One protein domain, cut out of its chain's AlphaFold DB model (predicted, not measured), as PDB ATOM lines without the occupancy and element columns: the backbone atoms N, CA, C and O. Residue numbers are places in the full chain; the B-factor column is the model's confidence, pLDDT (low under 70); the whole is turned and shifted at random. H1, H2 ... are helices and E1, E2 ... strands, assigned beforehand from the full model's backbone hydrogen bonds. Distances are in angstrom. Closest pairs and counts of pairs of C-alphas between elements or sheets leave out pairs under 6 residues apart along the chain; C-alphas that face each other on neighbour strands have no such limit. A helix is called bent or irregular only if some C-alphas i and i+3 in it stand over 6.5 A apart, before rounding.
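AT A GLANCE: This is residues 3 to 124 of the 124 residues of the protein "E3 ubiquitin-protein ligase KCMF1-like" of Drosophila lebanonensis (UniProt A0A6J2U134). A small, short-stranded sheet of E2, E1 and E3 has the short helix H2 over one face, and a helical hairpin of H5 and H6 stands off at one end of the long axis, with H6 only grazing the sheet. Short helix H1 lies at the other end of that axis, H4 lies far from the sheet, and three long stretches with no named element, residues 7 to 26, 46 to 58 and 80 to 97, make up much of the rest. The printed part has 122 residues, with six named helices and three strands in the order H1 E1 E2 H2 E3 H3 H4 H5 H6; the sheet is antiparallel, in the order E2 E1 E3. The class is mixed, helices and strands, with under half of the residues in named elements. The whole is compact, with a radius of gyration of the C-alphas of 14.9 A and spans of 47 by 33 by 22 A.

HOW THE PARTS SIT: H1, residues 3 to 6, touches no helix and is not on the sheet. E1, residues 27 to 30, and E2, residues 38 to 40, form an antiparallel hairpin at 149 degrees, with N 28 and O 39 2.8 A apart. H2, residues 41 to 45, is on the sheet at a height of 8.0 A, only just over E1 with 3 of its C-alphas; C-alphas 27 and 41, the closest of E1 and H2, are 6.7 A apart. E3, residues 59 to 62, is antiparallel to E1 at 151 degrees, with N 60 and O 29 2.8 A apart. E2, H2 and E3 form a split strand-helix-strand unit, two strands running the same way with E1 between them, and its crossover is right-handed. H3, residues 65 to 68, and H4, residues 74 to 79, are close but not clearly touching: the closest C-alphas, of Leu 68 and Leu 77, are 7.5 A apart. H5, residues 98 to 108, and H6, residues 114 to 123, form a helical hairpin and only just touch, with 3 pairs of C-alphas within 8 A, the closest being Glu 102 and Leu 117 at 6.7 A; the tilt is a shallow 3 degrees, opposite ways. H6 only grazes the sheet with residues 116 to 123, and H4 and H5 are apart. In H2, H4, H5 and H6 every O i to N i+4 pair is within hydrogen-bond range; H1 and H3 are too short for such a pair, and their one O i to N i+3 pair is within range in H3 but not in H1.

IN THESE COORDINATES: H1 begins at C-alpha 3, (8.554, -3.024, -9.224), and is neither bent nor irregular, but only just: C-alphas 3 and 6 are 6.0 A apart. E1 is 9.8 A long from first to last C-alpha, E2 6.9 A, H2 6.0 A and E3 9.5 A, with C-alpha 59 at (33.195, -1.166, 5.735). H3 is 5.1 A long, H4 8.6 A, H5 15.2 A and H6 14.8 A, ending at C-alpha 123, (35.431, 7.801, 1.747).

THE WHOLE: The two C-alphas farthest apart are those of Glu 3 and Pro 110, at 47.8 A. The printed part has no cut and ends at residue 124, the chain's last. The links H1 to E1, H2 to E3 and H4 to H5 are long. The mean pLDDT of the printed part is 93.2, and residues 3 to 5 are under 70.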
ATOM      1  N   GLU A   3       7.833  -4.228  -9.694       53.22
ATOM      2  CA  GLU A   3       8.554  -3.024  -9.224       53.22
ATOM      3  C   GLU A   3       8.914  -3.024  -7.726       53.22
ATOM      4  O   GLU A   3       9.830  -2.322  -7.310       53.22
ATOM      5  N   ASN A   4       8.221  -3.807  -6.894       57.53
ATOM      6  CA  ASN A   4       8.425  -3.788  -5.441       57.53
ATOM      7  C   ASN A   4       9.530  -4.760  -4.958       57.53
ATOM      8  O   ASN A   4      10.064  -4.587  -3.861       57.53
ATOM      9  N   ASP A   5       9.896  -5.776  -5.756       67.50
ATOM     10  CA  ASP A   5      10.949  -6.742  -5.373       67.50
ATOM     11  C   ASP A   5      12.358  -6.171  -5.610       67.50
ATOM     12  O   ASP A   5      13.256  -6.393  -4.794       67.50
ATOM     13  N   GLU A   6      12.550  -5.358  -6.657       75.88
ATOM     14  CA  GLU A   6      13.857  -4.758  -6.966       75.88
ATOM     15  C   GLU A   6      14.317  -3.759  -5.897       75.88
ATOM     16  O   GLU A   6      15.488  -3.743  -5.521       75.88
ATOM     17  N   LEU A   7      13.392  -2.982  -5.324       86.06
ATOM     18  CA  LEU A   7      13.695  -2.027  -4.249       86.06
ATOM     19  C   LEU A   7      14.110  -2.706  -2.937       86.06
ATOM     20  O   LEU A   7      14.675  -2.047  -2.062       86.06
ATOM     21  N   SER A   8      13.842  -4.005  -2.789       91.25
ATOM     22  CA  SER A   8      14.131  -4.787  -1.581       91.25
ATOM     23  C   SER A   8      15.463  -5.541  -1.652       91.25
ATOM     24  O   SER A   8      15.811  -6.278  -0.723       91.25
ATOM     25  N   ARG A   9      16.220  -5.384  -2.744       94.88
ATOM     26  CA  ARG A   9      17.444  -6.146  -3.027       94.88
ATOM     27  C   ARG A   9      18.556  -5.253  -3.554       94.88
ATOM     28  O   ARG A   9      18.327  -4.198  -4.135       94.88
ATOM     29  N   HIS A  10      19.789  -5.717  -3.404       95.75
ATOM     30  CA  HIS A  10      20.944  -5.115  -4.061       95.75
ATOM     31  C   HIS A  10      21.177  -5.750  -5.438       95.75
ATOM     32  O   HIS A  10      22.047  -6.609  -5.586       95.75
ATOM     33  N   VAL A  11      20.385  -5.337  -6.432       94.88
ATOM     34  CA  VAL A  11      20.467  -5.838  -7.816       94.88
ATOM     35  C   VAL A  11      21.850  -5.563  -8.427       94.88
ATOM     36  O   VAL A  11      22.418  -4.484  -8.265       94.88
ATOM     37  N   GLY A  12      22.415  -6.561  -9.108       94.69
ATOM     38  CA  GLY A  12      23.740  -6.518  -9.724       94.69
ATOM     39  C   GLY A  12      24.900  -6.736  -8.747       94.69
ATOM     40  O   GLY A  12      26.056  -6.737  -9.168       94.69
ATOM     41  N   VAL A  13      24.630  -6.952  -7.454       96.81
ATOM     42  CA  VAL A  13      25.669  -7.126  -6.427       96.81
ATOM     43  C   VAL A  13      25.821  -8.598  -6.058       96.81
ATOM     44  O   VAL A  13      24.851  -9.307  -5.793       96.81
ATOM     45  N   THR A  14      27.072  -9.051  -5.984       97.75
ATOM     46  CA  THR A  14      27.432 -10.388  -5.498       97.75
ATOM     47  C   THR A  14      28.154 -10.270  -4.164       97.75
ATOM     48  O   THR A  14      29.067  -9.462  -4.026       97.75
ATOM     49  N   CYS A  15      27.773 -11.083  -3.180       98.31
ATOM     50  CA  CYS A  15      28.534 -11.217  -1.942       98.31
ATOM     51  C   CYS A  15      29.854 -11.954  -2.221       98.31
ATOM     52  O   CYS A  15      29.844 -13.111  -2.639       98.31
ATOM     53  N   ASN A  16      30.997 -11.326  -1.955       97.81
ATOM     54  CA  ASN A  16      32.318 -11.914  -2.160       97.81
ATOM     55  C   ASN A  16      32.580 -13.113  -1.236       97.81
ATOM     56  O   ASN A  16      33.322 -14.008  -1.643       97.81
ATOM     57  N   GLY A  17      31.928 -13.174  -0.068       96.69
ATOM     58  CA  GLY A  17      32.028 -14.291   0.876       96.69
ATOM     59  C   GLY A  17      31.267 -15.543   0.427       96.69
ATOM     60  O   GLY A  17      31.872 -16.577   0.173       96.69
ATOM     61  N   CYS A  18      29.938 -15.462   0.296       97.50
ATOM     62  CA  CYS A  18      29.092 -16.630  -0.004       97.50
ATOM     63  C   CYS A  18      28.639 -16.752  -1.467       97.50
ATOM     64  O   CYS A  18      27.876 -17.657  -1.795       97.50
ATOM     65  N   LYS A  19      29.050 -15.829  -2.346       97.62
ATOM     66  CA  LYS A  19      28.680 -15.760  -3.775       97.62
ATOM     67  C   LYS A  19      27.183 -15.581  -4.063       97.62
ATOM     68  O   LYS A  19      26.774 -15.610  -5.222       97.62
ATOM     69  N   LYS A  20      26.358 -15.324  -3.040       97.44
ATOM     70  CA  LYS A  20      24.942 -14.977  -3.217       97.44
ATOM     71  C   LYS A  20      24.816 -13.675  -4.012       97.44
ATOM     72  O   LYS A  20      25.433 -12.673  -3.647       97.44
ATOM     73  N   ARG A  21      24.002 -13.701  -5.065       97.25
ATOM     74  CA  ARG A  21      23.656 -12.544  -5.904       97.25
ATOM     75  C   ARG A  21      22.336 -11.919  -5.466       97.25
ATOM     76  O   ARG A  21      21.514 -12.612  -4.865       97.25
ATOM     77  N   ASP A  22      22.167 -10.630  -5.760       95.94
ATOM     78  CA  ASP A  22      20.899  -9.892  -5.658       95.94
ATOM     79  C   ASP A  22      20.214 -10.091  -4.295       95.94
ATOM     80  O   ASP A  22      19.022 -10.403  -4.164       95.94
ATOM     81  N   PHE A  23      21.029 -10.003  -3.241       95.75
ATOM     82  CA  PHE A  23      20.605 -10.325  -1.890       95.75
ATOM     83  C   PHE A  23      19.803  -9.181  -1.262       95.75
ATOM     84  O   PHE A  23      20.059  -8.001  -1.502       95.75
ATOM     85  N   MET A  24      18.825  -9.567  -0.443       93.38
ATOM     86  CA  MET A  24      18.093  -8.673   0.455       93.38
ATOM     87  C   MET A  24      18.923  -8.349   1.704       93.38
ATOM     88  O   MET A  24      19.913  -9.029   1.986       93.38
ATOM     89  N   GLY A  25      18.453  -7.381   2.490       92.00
ATOM     90  CA  GLY A  25      19.097  -6.954   3.732       92.00
ATOM     91  C   GLY A  25      20.091  -5.823   3.490       92.00
ATOM     92  O   GLY A  25      19.884  -5.000   2.604       92.00
ATOM     93  N   ARG A  26      21.153  -5.765   4.290       94.94
ATOM     94  CA  ARG A  26      22.225  -4.772   4.166       94.94
ATOM     95  C   ARG A  26      23.363  -5.316   3.312       94.94
ATOM     96  O   ARG A  26      23.771  -6.476   3.427       94.94
ATOM     97  N   ARG A  27      23.922  -4.430   2.495       96.88
ATOM     98  CA  ARG A  27      25.195  -4.619   1.803       96.88
ATOM     99  C   ARG A  27      26.292  -3.910   2.577       96.88
ATOM    100  O   ARG A  27      26.192  -2.724   2.861       96.88
ATOM    101  N   TYR A  28      27.376  -4.620   2.836       97.38
ATOM    102  CA  TYR A  28      28.583  -4.072   3.435       97.38
ATOM    103  C   TYR A  28      29.662  -3.994   2.368       97.38
ATOM    104  O   TYR A  28      30.163  -5.022   1.921       97.38
ATOM    105  N   HIS A  29      29.991  -2.785   1.934       97.25
ATOM    106  CA  HIS A  29      31.020  -2.549   0.929       97.25
ATOM    107  C   HIS A  29      32.341  -2.165   1.596       97.25
ATOM    108  O   HIS A  29      32.369  -1.242   2.409       97.25
ATOM    109  N   CYS A  30      33.419  -2.866   1.265       97.94
ATOM    110  CA  CYS A  30      34.756  -2.531   1.730       97.94
ATOM    111  C   CYS A  30      35.268  -1.285   1.017       97.94
ATOM    112  O   CYS A  30      35.262  -1.234  -0.208       97.94
ATOM    113  N   LEU A  31      35.746  -0.323   1.797       97.00
ATOM    114  CA  LEU A  31      36.320   0.929   1.315       97.00
ATOM    115  C   LEU A  31      37.835   0.829   1.070       97.00
ATOM    116  O   LEU A  31      38.405   1.726   0.467       97.00
ATOM    117  N   ALA A  32      38.480  -0.244   1.540       96.50
ATOM    118  CA  ALA A  32      39.927  -0.447   1.428       96.50
ATOM    119  C   ALA A  32      40.345  -1.446   0.329       96.50
ATOM    120  O   ALA A  32      41.510  -1.484  -0.042       96.50
ATOM    121  N   CYS A  33      39.428  -2.277  -0.183       97.12
ATOM    122  CA  CYS A  33      39.764  -3.264  -1.220       97.12
ATOM    123  C   CYS A  33      39.621  -2.644  -2.614       97.12
ATOM    124  O   CYS A  33      38.557  -2.109  -2.926       97.12
ATOM    125  N   GLU A  34      40.636  -2.796  -3.462       90.94
ATOM    126  CA  GLU A  34      40.683  -2.194  -4.805       90.94
ATOM    127  C   GLU A  34      39.629  -2.782  -5.761       90.94
ATOM    128  O   GLU A  34      38.924  -2.040  -6.443       90.94
ATOM    129  N   ASP A  35      39.426  -4.103  -5.735       88.12
ATOM    130  CA  ASP A  35      38.524  -4.817  -6.659       88.12
ATOM    131  C   ASP A  35      37.038  -4.794  -6.254       88.12
ATOM    132  O   ASP A  35      36.224  -5.589  -6.732       88.12
ATOM    133  N   GLY A  36      36.654  -3.897  -5.344       90.81
ATOM    134  CA  GLY A  36      35.272  -3.736  -4.905       90.81
ATOM    135  C   GLY A  36      34.725  -4.960  -4.161       90.81
ATOM    136  O   GLY A  36      34.017  -5.805  -4.712       90.81
ATOM    137  N   PHE A  37      34.972  -5.024  -2.856       97.56
ATOM    138  CA  PHE A  37      34.547  -6.150  -2.023       97.56
ATOM    139  C   PHE A  37      33.207  -5.867  -1.329       97.56
ATOM    140  O   PHE A  37      33.002  -4.801  -0.752       97.56
ATOM    141  N   ASN A  38      32.266  -6.806  -1.396       98.00
ATOM    142  CA  ASN A  38      30.914  -6.680  -0.861       98.00
ATOM    143  C   ASN A  38      30.539  -7.908  -0.039       98.00
ATOM    144  O   ASN A  38      30.685  -9.037  -0.494       98.00
ATOM    145  N   LEU A  39      29.973  -7.701   1.141       98.25
ATOM    146  CA  LEU A  39      29.430  -8.758   1.984       98.25
ATOM    147  C   LEU A  39      27.934  -8.533   2.209       98.25
ATOM    148  O   LEU A  39      27.474  -7.400   2.342       98.25
ATOM    149  N   CYS A  40      27.166  -9.619   2.253       98.25
ATOM    150  CA  CYS A  40      25.811  -9.587   2.798       98.25
ATOM    151  C   CYS A  40      25.850  -9.586   4.336       98.25
ATOM    152  O   CYS A  40      26.898  -9.871   4.921       98.25
ATOM    153  N   ASP A  41      24.704  -9.341   4.977       96.31
ATOM    154  CA  ASP A  41      24.547  -9.369   6.441       96.31
ATOM    155  C   ASP A  41      25.255 -10.546   7.118       96.31
ATOM    156  O   ASP A  41      26.061 -10.347   8.023       96.31
ATOM    157  N   ASN A  42      25.000 -11.770   6.649       97.69
ATOM    158  CA  ASN A  42      25.546 -12.970   7.281       97.69
ATOM    159  C   ASN A  42      27.074 -13.022   7.177       97.69
ATOM    160  O   ASN A  42      27.744 -13.302   8.163       97.69
ATOM    161  N   CYS A  43      27.642 -12.726   6.004       98.19
ATOM    162  CA  CYS A  43      29.095 -12.772   5.830       98.19
ATOM    163  C   CYS A  43      29.806 -11.645   6.585       98.19
ATOM    164  O   CYS A  43      30.905 -11.860   7.087       98.19
ATOM    165  N   PHE A  44      29.185 -10.469   6.687       97.69
ATOM    166  CA  PHE A  44      29.720  -9.380   7.499       97.69
ATOM    167  C   PHE A  44      29.665  -9.708   8.996       97.69
ATOM    168  O   PHE A  44      30.638  -9.490   9.714       97.69
ATOM    169  N   ALA A  45      28.558 -10.288   9.471       96.06
ATOM    170  CA  ALA A  45      28.414 -10.720  10.859       96.06
ATOM    171  C   ALA A  45      29.396 -11.842  11.235       96.06
ATOM    172  O   ALA A  45      29.859 -11.883  12.370       96.06
ATOM    173  N   SER A  46      29.734 -12.720  10.286       96.56
ATOM    174  CA  SER A  46      30.737 -13.778  10.454       96.56
ATOM    175  C   SER A  46      32.184 -13.324  10.229       96.56
ATOM    176  O   SER A  46      33.063 -14.178  10.219       96.56
ATOM    177  N   ASP A  47      32.435 -12.024  10.028       96.44
ATOM    178  CA  ASP A  47      33.775 -11.459   9.811       96.44
ATOM    179  C   ASP A  47      34.579 -12.193   8.718       96.44
ATOM    180  O   ASP A  47      35.753 -12.511   8.894       96.44
ATOM    181  N   VAL A  48      33.936 -12.503   7.584       97.62
ATOM    182  CA  VAL A  48      34.592 -13.203   6.467       97.62
ATOM    183  C   VAL A  48      35.792 -12.402   5.959       97.62
ATOM    184  O   VAL A  48      35.630 -11.256   5.557       97.62
ATOM    185  N   THR A  49      36.962 -13.040   5.886       97.31
ATOM    186  CA  THR A  49      38.211 -12.475   5.345       97.31
ATOM    187  C   THR A  49      38.707 -13.243   4.119       97.31
ATOM    188  O   THR A  49      38.366 -14.411   3.925       97.31
ATOM    189  N   THR A  50      39.565 -12.609   3.322       94.38
ATOM    190  CA  THR A  50      40.294 -13.213   2.193       94.38
ATOM    191  C   THR A  50      41.754 -12.735   2.171       94.38
ATOM    192  O   THR A  50      42.217 -12.037   3.084       94.38
ATOM    193  N   ASP A  51      42.497 -13.096   1.124       92.56
ATOM    194  CA  ASP A  51      43.852 -12.581   0.904       92.56
ATOM    195  C   ASP A  51      43.856 -11.051   0.756       92.56
ATOM    196  O   ASP A  51      44.680 -10.394   1.391       92.56
ATOM    197  N   ASP A  52      42.855 -10.489   0.072       91.25
ATOM    198  CA  ASP A  52      42.733  -9.040  -0.169       91.25
ATOM    199  C   ASP A  52      41.839  -8.296   0.839       91.25
ATOM    200  O   ASP A  52      41.887  -7.072   0.926       91.25
ATOM    201  N   HIS A  53      40.991  -9.001   1.598       96.38
ATOM    202  CA  HIS A  53      40.068  -8.397   2.563       96.38
ATOM    203  C   HIS A  53      40.377  -8.840   3.993       96.38
ATOM    204  O   HIS A  53      40.250 -10.023   4.323       96.38
ATOM    205  N   LYS A  54      40.748  -7.890   4.859       97.12
ATOM    206  CA  LYS A  54      41.029  -8.144   6.279       97.12
ATOM    207  C   LYS A  54      39.863  -7.732   7.173       97.12
ATOM    208  O   LYS A  54      39.017  -6.926   6.790       97.12
ATOM    209  N   PHE A  55      39.819  -8.319   8.370       95.94
ATOM    210  CA  PHE A  55      38.711  -8.160   9.319       95.94
ATOM    211  C   PHE A  55      38.530  -6.711   9.800       95.94
ATOM    212  O   PHE A  55      37.449  -6.350  10.260       95.94
ATOM    213  N   ASP A  56      39.589  -5.909   9.712       96.25
ATOM    214  CA  ASP A  56      39.707  -4.520  10.141       96.25
ATOM    215  C   ASP A  56      39.717  -3.520   8.982       96.25
ATOM    216  O   ASP A  56      39.983  -2.341   9.197       96.25
ATOM    217  N   HIS A  57      39.360  -3.945   7.769       97.44
ATOM    218  CA  HIS A  57      39.089  -3.001   6.692       97.44
ATOM    219  C   HIS A  57      37.844  -2.158   7.001       97.44
ATOM    220  O   HIS A  57      36.840  -2.647   7.525       97.44
ATOM    221  N   ALA A  58      37.880  -0.885   6.608       97.19
ATOM    222  CA  ALA A  58      36.731   0.004   6.712       97.19
ATOM    223  C   ALA A  58      35.577  -0.493   5.824       97.19
ATOM    224  O   ALA A  58      35.733  -0.673   4.614       97.19
ATOM    225  N   MET A  59      34.399  -0.686   6.418       97.25
ATOM    226  CA  MET A  59      33.195  -1.166   5.735       97.25
ATOM    227  C   MET A  59      32.083  -0.116   5.787       97.25
ATOM    228  O   MET A  59      31.750   0.391   6.862       97.25
ATOM    229  N   LYS A  60      31.466   0.171   4.637       95.38
ATOM    230  CA  LYS A  60      30.274   1.016   4.503       95.38
ATOM    231  C   LYS A  60      29.018   0.154   4.466       95.38
ATOM    232  O   LYS A  60      28.868  -0.692   3.584       95.38
ATOM    233  N   CYS A  61      28.108   0.391   5.407       95.06
ATOM    234  CA  CYS A  61      26.776  -0.203   5.397       95.06
ATOM    235  C   CYS A  61      25.880   0.541   4.398       95.06
ATOM    236  O   CYS A  61      25.741   1.759   4.466       95.06
ATOM    237  N   ILE A  62      25.269  -0.198   3.481       93.44
ATOM    238  CA  ILE A  62      24.381   0.307   2.437       93.44
ATOM    239  C   ILE A  62      23.047  -0.420   2.586       93.44
ATOM    240  O   ILE A  62      22.988  -1.650   2.540       93.44
ATOM    241  N   PHE A  63      21.983   0.351   2.776       92.75
ATOM    242  CA  PHE A  63      20.618  -0.153   2.871       92.75
ATOM    243  C   PHE A  63      19.979  -0.251   1.484       92.75
ATOM    244  O   PHE A  63      20.355   0.466   0.555       92.75
ATOM    245  N   THR A  64      18.996  -1.135   1.341       92.69
ATOM    246  CA  THR A  64      18.135  -1.151   0.153       92.69
ATOM    247  C   THR A  64      17.200   0.065   0.155       92.69
ATOM    248  O   THR A  64      16.866   0.565   1.235       92.69
ATOM    249  N   PRO A  65      16.730   0.533  -1.017       90.06
ATOM    250  CA  PRO A  65      15.734   1.601  -1.091       90.06
ATOM    251  C   PRO A  65      14.491   1.334  -0.232       90.06
ATOM    252  O   PRO A  65      14.050   2.219   0.498       90.06
ATOM    253  N   ALA A  66      13.977   0.099  -0.244       91.12
ATOM    254  CA  ALA A  66      12.839  -0.290   0.581       91.12
ATOM    255  C   ALA A  66      13.151  -0.182   2.080       91.12
ATOM    256  O   ALA A  66      12.321   0.305   2.836       91.12
ATOM    257  N   SER A  67      14.354  -0.580   2.518       90.94
ATOM    258  CA  SER A  67      14.761  -0.435   3.925       90.94
ATOM    259  C   SER A  67      14.891   1.026   4.341       90.94
ATOM    260  O   SER A  67      14.463   1.388   5.430       90.94
ATOM    261  N   LEU A  68      15.448   1.877   3.480       89.94
ATOM    262  CA  LEU A  68      15.567   3.308   3.746       89.94
ATOM    263  C   LEU A  68      14.195   3.988   3.879       89.94
ATOM    264  O   LEU A  68      13.989   4.772   4.803       89.94
ATOM    265  N   ALA A  69      13.237   3.630   3.020       90.12
ATOM    266  CA  ALA A  69      11.875   4.167   3.047       90.12
ATOM    267  C   ALA A  69      11.076   3.817   4.319       90.12
ATOM    268  O   ALA A  69      10.039   4.428   4.569       90.12
ATOM    269  N   LEU A  70      11.536   2.856   5.134       90.56
ATOM    270  CA  LEU A  70      10.923   2.545   6.431       90.56
ATOM    271  C   LEU A  70      11.322   3.531   7.534       90.56
ATOM    272  O   LEU A  70      10.592   3.666   8.513       90.56
ATOM    273  N   PHE A  71      12.482   4.179   7.403       88.06
ATOM    274  CA  PHE A  71      13.076   4.994   8.469       88.06
ATOM    275  C   PHE A  71      13.154   6.481   8.134       88.06
ATOM    276  O   PHE A  71      13.241   7.291   9.052       88.06
ATOM    277  N   TYR A  72      13.120   6.833   6.849       90.00
ATOM    278  CA  TYR A  72      13.312   8.203   6.385       90.00
ATOM    279  C   TYR A  72      12.196   8.633   5.443       90.00
ATOM    280  O   TYR A  72      11.684   7.854   4.632       90.00
ATOM    281  N   THR A  73      11.844   9.909   5.533       89.81
ATOM    282  CA  THR A  73      10.922  10.567   4.614       89.81
ATOM    283  C   THR A  73      11.540  10.704   3.224       89.81
ATOM    284  O   THR A  73      12.757  10.674   3.042       89.81
ATOM    285  N   ARG A  74      10.694  10.912   2.212       86.81
ATOM    286  CA  ARG A  74      11.146  11.119   0.831       86.81
ATOM    287  C   ARG A  74      12.140  12.284   0.701       86.81
ATOM    288  O   ARG A  74      13.131  12.136  -0.001       86.81
ATOM    289  N   GLU A  75      11.897  13.393   1.396       89.50
ATOM    290  CA  GLU A  75      12.776  14.571   1.378       89.50
ATOM    291  C   GLU A  75      14.163  14.257   1.970       89.50
ATOM    292  O   GLU A  75      15.188  14.623   1.395       89.50
ATOM    293  N   GLU A  76      14.223  13.498   3.068       89.38
ATOM    294  CA  GLU A  76      15.491  13.061   3.670       89.38
ATOM    295  C   GLU A  76      16.268  12.118   2.744       89.38
ATOM    296  O   GLU A  76      17.486  12.258   2.604       89.38
ATOM    297  N   LEU A  77      15.577  11.196   2.065       85.38
ATOM    298  CA  LEU A  77      16.188  10.304   1.077       85.38
ATOM    299  C   LEU A  77      16.738  11.068  -0.128       85.38
ATOM    300  O   LEU A  77      17.862  10.801  -0.550       85.38
ATOM    301  N   GLU A  78      15.978  12.034  -0.647       86.62
ATOM    302  CA  GLU A  78      16.396  12.905  -1.751       86.62
ATOM    303  C   GLU A  78      17.590  13.787  -1.357       86.62
ATOM    304  O   GLU A  78      18.459  14.054  -2.186       86.62
ATOM    305  N   SER A  79      17.699  14.173  -0.081       86.62
ATOM    306  CA  SER A  79      18.867  14.897   0.432       86.62
ATOM    307  C   SER A  79      20.139  14.039   0.508       86.62
ATOM    308  O   SER A  79      21.243  14.585   0.538       86.62
ATOM    309  N   GLY A  80      19.998  12.709   0.587       78.25
ATOM    310  CA  GLY A  80      21.102  11.761   0.752       78.25
ATOM    311  C   GLY A  80      21.815  11.819   2.110       78.25
ATOM    312  O   GLY A  80      22.850  11.177   2.275       78.25
ATOM    313  N   LYS A  81      21.291  12.575   3.086       77.81
ATOM    314  CA  LYS A  81      21.928  12.833   4.393       77.81
ATOM    315  C   LYS A  81      21.391  11.943   5.517       77.81
ATOM    316  O   LYS A  81      21.056  12.435   6.592       77.81
ATOM    317  N   TYR A  82      21.302  10.638   5.291       80.75
ATOM    318  CA  TYR A  82      20.985   9.693   6.366       80.75
ATOM    319  C   TYR A  82      22.261   9.246   7.107       80.75
ATOM    320  O   TYR A  82      23.344   9.219   6.516       80.75
ATOM    321  N   PRO A  83      22.163   8.919   8.409       80.44
ATOM    322  CA  PRO A  83      23.310   8.591   9.244       80.44
ATOM    323  C   PRO A  83      24.074   7.369   8.736       80.44
ATOM    324  O   PRO A  83      23.502   6.345   8.357       80.44
ATOM    325  N   ILE A  84      25.400   7.471   8.794       85.75
ATOM    326  CA  ILE A  84      26.297   6.344   8.566       85.75
ATOM    327  C   ILE A  84      26.411   5.568   9.874       85.75
ATOM    328  O   ILE A  84      26.668   6.154  10.923       85.75
ATOM    329  N   LEU A  85      26.236   4.251   9.795       91.50
ATOM    330  CA  LEU A  85      26.348   3.352  10.937       91.50
ATOM    331  C   LEU A  85      27.614   2.511  10.796       91.50
ATOM    332  O   LEU A  85      27.681   1.598   9.967       91.50
ATOM    333  N   ILE A  86      28.614   2.821  11.613       96.38
ATOM    334  CA  ILE A  86      29.896   2.125  11.646       96.38
ATOM    335  C   ILE A  86      29.860   1.056  12.742       96.38
ATOM    336  O   ILE A  86      29.390   1.288  13.859       96.38
ATOM    337  N   ARG A  87      30.358  -0.141  12.413       97.50
ATOM    338  CA  ARG A  87      30.655  -1.211  13.373       97.50
ATOM    339  C   ARG A  87      32.160  -1.282  13.567       97.50
ATOM    340  O   ARG A  87      32.895  -1.426  12.596       97.50
ATOM    341  N   CYS A  88      32.598  -1.273  14.816       97.69
ATOM    342  CA  CYS A  88      33.989  -1.477  15.172       97.69
ATOM    343  C   CYS A  88      34.440  -2.909  14.839       97.69
ATOM    344  O   CYS A  88      33.855  -3.860  15.370       97.69
ATOM    345  N   PRO A  89      35.481  -3.101  14.009       97.31
ATOM    346  CA  PRO A  89      35.949  -4.438  13.660       97.31
ATOM    347  C   PRO A  89      36.622  -5.162  14.833       97.31
ATOM    348  O   PRO A  89      36.629  -6.389  14.847       97.31
ATOM    349  N   TYR A  90      37.120  -4.438  15.838       97.62
ATOM    350  CA  TYR A  90      37.834  -5.018  16.980       97.62
ATOM    351  C   TYR A  90      36.892  -5.543  18.069       97.62
ATOM    352  O   TYR A  90      37.018  -6.688  18.493       97.62
ATOM    353  N   CYS A  91      35.918  -4.737  18.506       97.38
ATOM    354  CA  CYS A  91      35.018  -5.094  19.616       97.38
ATOM    355  C   CYS A  91      33.560  -5.340  19.203       97.38
ATOM    356  O   CYS A  91      32.728  -5.649  20.052       97.38
ATOM    357  N   LYS A  92      33.230  -5.177  17.916       96.12
ATOM    358  CA  LYS A  92      31.894  -5.412  17.335       96.12
ATOM    359  C   LYS A  92      30.774  -4.505  17.871       96.12
ATOM    360  O   LYS A  92      29.615  -4.676  17.484       96.12
ATOM    361  N   MET A  93      31.103  -3.497  18.685       97.06
ATOM    362  CA  MET A  93      30.192  -2.383  18.968       97.06
ATOM    363  C   MET A  93      29.810  -1.688  17.657       97.06
ATOM    364  O   MET A  93      30.609  -1.632  16.722       97.06
ATOM    365  N   HIS A  94      28.580  -1.204  17.559       94.81
ATOM    366  CA  HIS A  94      27.994  -0.726  16.310       94.81
ATOM    367  C   HIS A  94      27.105   0.493  16.541       94.81
ATOM    368  O   HIS A  94      26.854   0.870  17.681       94.81
ATOM    369  N   ASN A  95      26.611   1.059  15.435       93.06
ATOM    370  CA  ASN A  95      25.803   2.280  15.376       93.06
ATOM    371  C   ASN A  95      26.572   3.559  15.726       93.06
ATOM    372  O   ASN A  95      25.962   4.526  16.165       93.06
ATOM    373  N   PHE A  96      27.886   3.576  15.499       95.94
ATOM    374  CA  PHE A  96      28.668   4.801  15.607       95.94
ATOM    375  C   PHE A  96      28.500   5.658  14.356       95.94
ATOM    376  O   PHE A  96      28.533   5.129  13.240       95.94
ATOM    377  N   ASN A  97      28.421   6.973  14.528       94.56
ATOM    378  CA  ASN A  97      28.812   7.893  13.459       94.56
ATOM    379  C   ASN A  97      30.354   7.980  13.352       94.56
ATOM    380  O   ASN A  97      31.075   7.378  14.147       94.56
ATOM    381  N   LEU A  98      30.879   8.717  12.365       94.50
ATOM    382  CA  LEU A  98      32.331   8.808  12.145       94.50
ATOM    383  C   LEU A  98      33.084   9.401  13.347       94.50
ATOM    384  O   LEU A  98      34.090   8.837  13.761       94.50
ATOM    385  N   ALA A  99      32.586  10.492  13.931       95.25
ATOM    386  CA  ALA A  99      33.251  11.153  15.053       95.25
ATOM    387  C   ALA A  99      33.280  10.259  16.304       95.25
ATOM    388  O   ALA A  99      34.332  10.079  16.915       95.25
ATOM    389  N   GLU A 100      32.146   9.635  16.638       97.19
ATOM    390  CA  GLU A 100      32.056   8.671  17.742       97.19
ATOM    391  C   GLU A 100      32.971   7.467  17.513       97.19
ATOM    392  O   GLU A 100      33.602   6.966  18.444       97.19
ATOM    393  N   PHE A 101      33.058   6.992  16.266       97.56
ATOM    394  CA  PHE A 101      33.905   5.863  15.920       97.56
ATOM    395  C   PHE A 101      35.394   6.194  16.062       97.56
ATOM    396  O   PHE A 101      36.151   5.391  16.609       97.56
ATOM    397  N   GLU A 102      35.816   7.376  15.613       96.56
ATOM    398  CA  GLU A 102      37.191   7.853  15.771       96.56
ATOM    399  C   GLU A 102      37.588   7.956  17.245       96.56
ATOM    400  O   GLU A 102      38.644   7.450  17.640       96.56
ATOM    401  N   GLU A 103      36.730   8.561  18.068       97.62
ATOM    402  CA  GLU A 103      36.953   8.651  19.509       97.62
ATOM    403  C   GLU A 103      37.023   7.253  20.137       97.62
ATOM    404  O   GLU A 103      37.950   6.954  20.895       97.62
ATOM    405  N   HIS A 104      36.092   6.367  19.773       98.12
ATOM    406  CA  HIS A 104      36.051   4.995  20.261       98.12
ATOM    407  C   HIS A 104      37.344   4.230  19.951       98.12
ATOM    408  O   HIS A 104      37.924   3.632  20.861       98.12
ATOM    409  N   VAL A 105      37.797   4.236  18.693       97.88
ATOM    410  CA  VAL A 105      38.997   3.496  18.269       97.88
ATOM    411  C   VAL A 105      40.242   4.051  18.941       97.88
ATOM    412  O   VAL A 105      41.026   3.274  19.479       97.88
ATOM    413  N   THR A 106      40.378   5.375  18.997       96.69
ATOM    414  CA  THR A 106      41.540   6.037  19.611       96.69
ATOM    415  C   THR A 106      41.696   5.672  21.088       96.69
ATOM    416  O   THR A 106      42.808   5.417  21.543       96.69
ATOM    417  N   HIS A 107      40.593   5.609  21.843       97.50
ATOM    418  CA  HIS A 107      40.639   5.316  23.278       97.50
ATOM    419  C   HIS A 107      40.710   3.821  23.605       97.50
ATOM    420  O   HIS A 107      41.379   3.437  24.562       97.50
ATOM    421  N   ASN A 108      40.000   2.977  22.852       98.12
ATOM    422  CA  ASN A 108      39.808   1.569  23.220       98.12
ATOM    423  C   ASN A 108      40.728   0.610  22.453       98.12
ATOM    424  O   ASN A 108      40.969  -0.497  22.928       98.12
ATOM    425  N   HIS A 109      41.254   1.026  21.295       97.56
ATOM    426  CA  HIS A 109      42.075   0.195  20.409       97.56
ATOM    427  C   HIS A 109      43.367   0.933  20.014       97.56
ATOM    428  O   HIS A 109      43.550   1.271  18.846       97.56
ATOM    429  N   PRO A 110      44.303   1.171  20.958       95.31
ATOM    430  CA  PRO A 110      45.513   1.969  20.707       95.31
ATOM    431  C   PRO A 110      46.467   1.362  19.665       95.31
ATOM    432  O   PRO A 110      47.320   2.064  19.135       95.31
ATOM    433  N   ASN A 111      46.319   0.067  19.368       95.69
ATOM    434  CA  ASN A 111      47.105  -0.660  18.367       95.69
ATOM    435  C   ASN A 111      46.289  -0.989  17.103       95.69
ATOM    436  O   ASN A 111      46.669  -1.892  16.360       95.69
ATOM    437  N   ALA A 112      45.143  -0.333  16.894       96.81
ATOM    438  CA  ALA A 112      44.366  -0.496  15.672       96.81
ATOM    439  C   ALA A 112      45.186  -0.082  14.440       96.81
ATOM    440  O   ALA A 112      45.984   0.854  14.514       96.81
ATOM    441  N   ASP A 113      44.953  -0.745  13.304       96.38
ATOM    442  CA  ASP A 113      45.529  -0.335  12.024       96.38
ATOM    443  C   ASP A 113      45.164   1.139  11.739       96.38
ATOM    444  O   ASP A 113      43.973   1.472  11.647       96.38
ATOM    445  N   PRO A 114      46.153   2.045  11.594       94.25
ATOM    446  CA  PRO A 114      45.896   3.455  11.310       94.25
ATOM    447  C   PRO A 114      45.152   3.676   9.985       94.25
ATOM    448  O   PRO A 114      44.458   4.688   9.836       94.25
ATOM    449  N   ASN A 115      45.246   2.736   9.039       96.06
ATOM    450  CA  ASN A 115      44.536   2.812   7.768       96.06
ATOM    451  C   ASN A 115      43.020   2.729   7.948       96.06
ATOM    452  O   ASN A 115      42.303   3.347   7.173       96.06
ATOM    453  N   LEU A 116      42.508   2.067   8.991       97.00
ATOM    454  CA  LEU A 116      41.065   1.975   9.236       97.00
ATOM    455  C   LEU A 116      40.410   3.359   9.343       97.00
ATOM    456  O   LEU A 116      39.428   3.647   8.654       97.00
ATOM    457  N   LEU A 117      40.957   4.230  10.197       96.31
ATOM    458  CA  LEU A 117      40.428   5.585  10.375       96.31
ATOM    459  C   LEU A 117      40.720   6.464   9.157       96.31
ATOM    460  O   LEU A 117      39.869   7.258   8.759       96.31
ATOM    461  N   LEU A 118      41.897   6.308   8.543       96.62
ATOM    462  CA  LEU A 118      42.251   7.048   7.333       96.62
ATOM    463  C   LEU A 118      41.277   6.750   6.185       96.62
ATOM    464  O   LEU A 118      40.757   7.678   5.571       96.62
ATOM    465  N   THR A 119      40.982   5.477   5.929       96.94
ATOM    466  CA  THR A 119      40.042   5.056   4.889       96.94
ATOM    467  C   THR A 119      38.642   5.598   5.166       96.94
ATOM    468  O   THR A 119      38.003   6.119   4.255       96.94
ATOM    469  N   TYR A 120      38.158   5.552   6.412       96.31
ATOM    470  CA  TYR A 120      36.852   6.135   6.721       96.31
ATOM    471  C   TYR A 120      36.796   7.646   6.460       96.31
ATOM    472  O   TYR A 120      35.836   8.100   5.847       96.31
ATOM    473  N   ARG A 121      37.834   8.408   6.825       94.69
ATOM    474  CA  ARG A 121      37.908   9.863   6.581       94.69
ATOM    475  C   ARG A 121      37.948  10.252   5.104       94.69
ATOM    476  O   ARG A 121      37.551  11.356   4.755       94.69
ATOM    477  N   LEU A 122      38.486   9.385   4.249       94.50
ATOM    478  CA  LEU A 122      38.614   9.654   2.815       94.50
ATOM    479  C   LEU A 122      37.343   9.328   2.024       94.50
ATOM    480  O   LEU A 122      37.143   9.878   0.943       94.50
ATOM    481  N   HIS A 123      36.512   8.414   2.527       91.19
ATOM    482  CA  HIS A 123      35.431   7.801   1.747       91.19
ATOM    483  C   HIS A 123      34.020   7.981   2.335       91.19
ATOM    484  O   HIS A 123      33.046   7.549   1.702       91.19
ATOM    485  N   LEU A 124      33.893   8.589   3.517       86.06
ATOM    486  CA  LEU A 124      32.621   8.965   4.147       86.06
ATOM    487  C   LEU A 124      32.495  10.482   4.249       86.06
ATOM    488  O   LEU A 124      31.369  10.958   3.980       86.06
TER     489      LEU A 124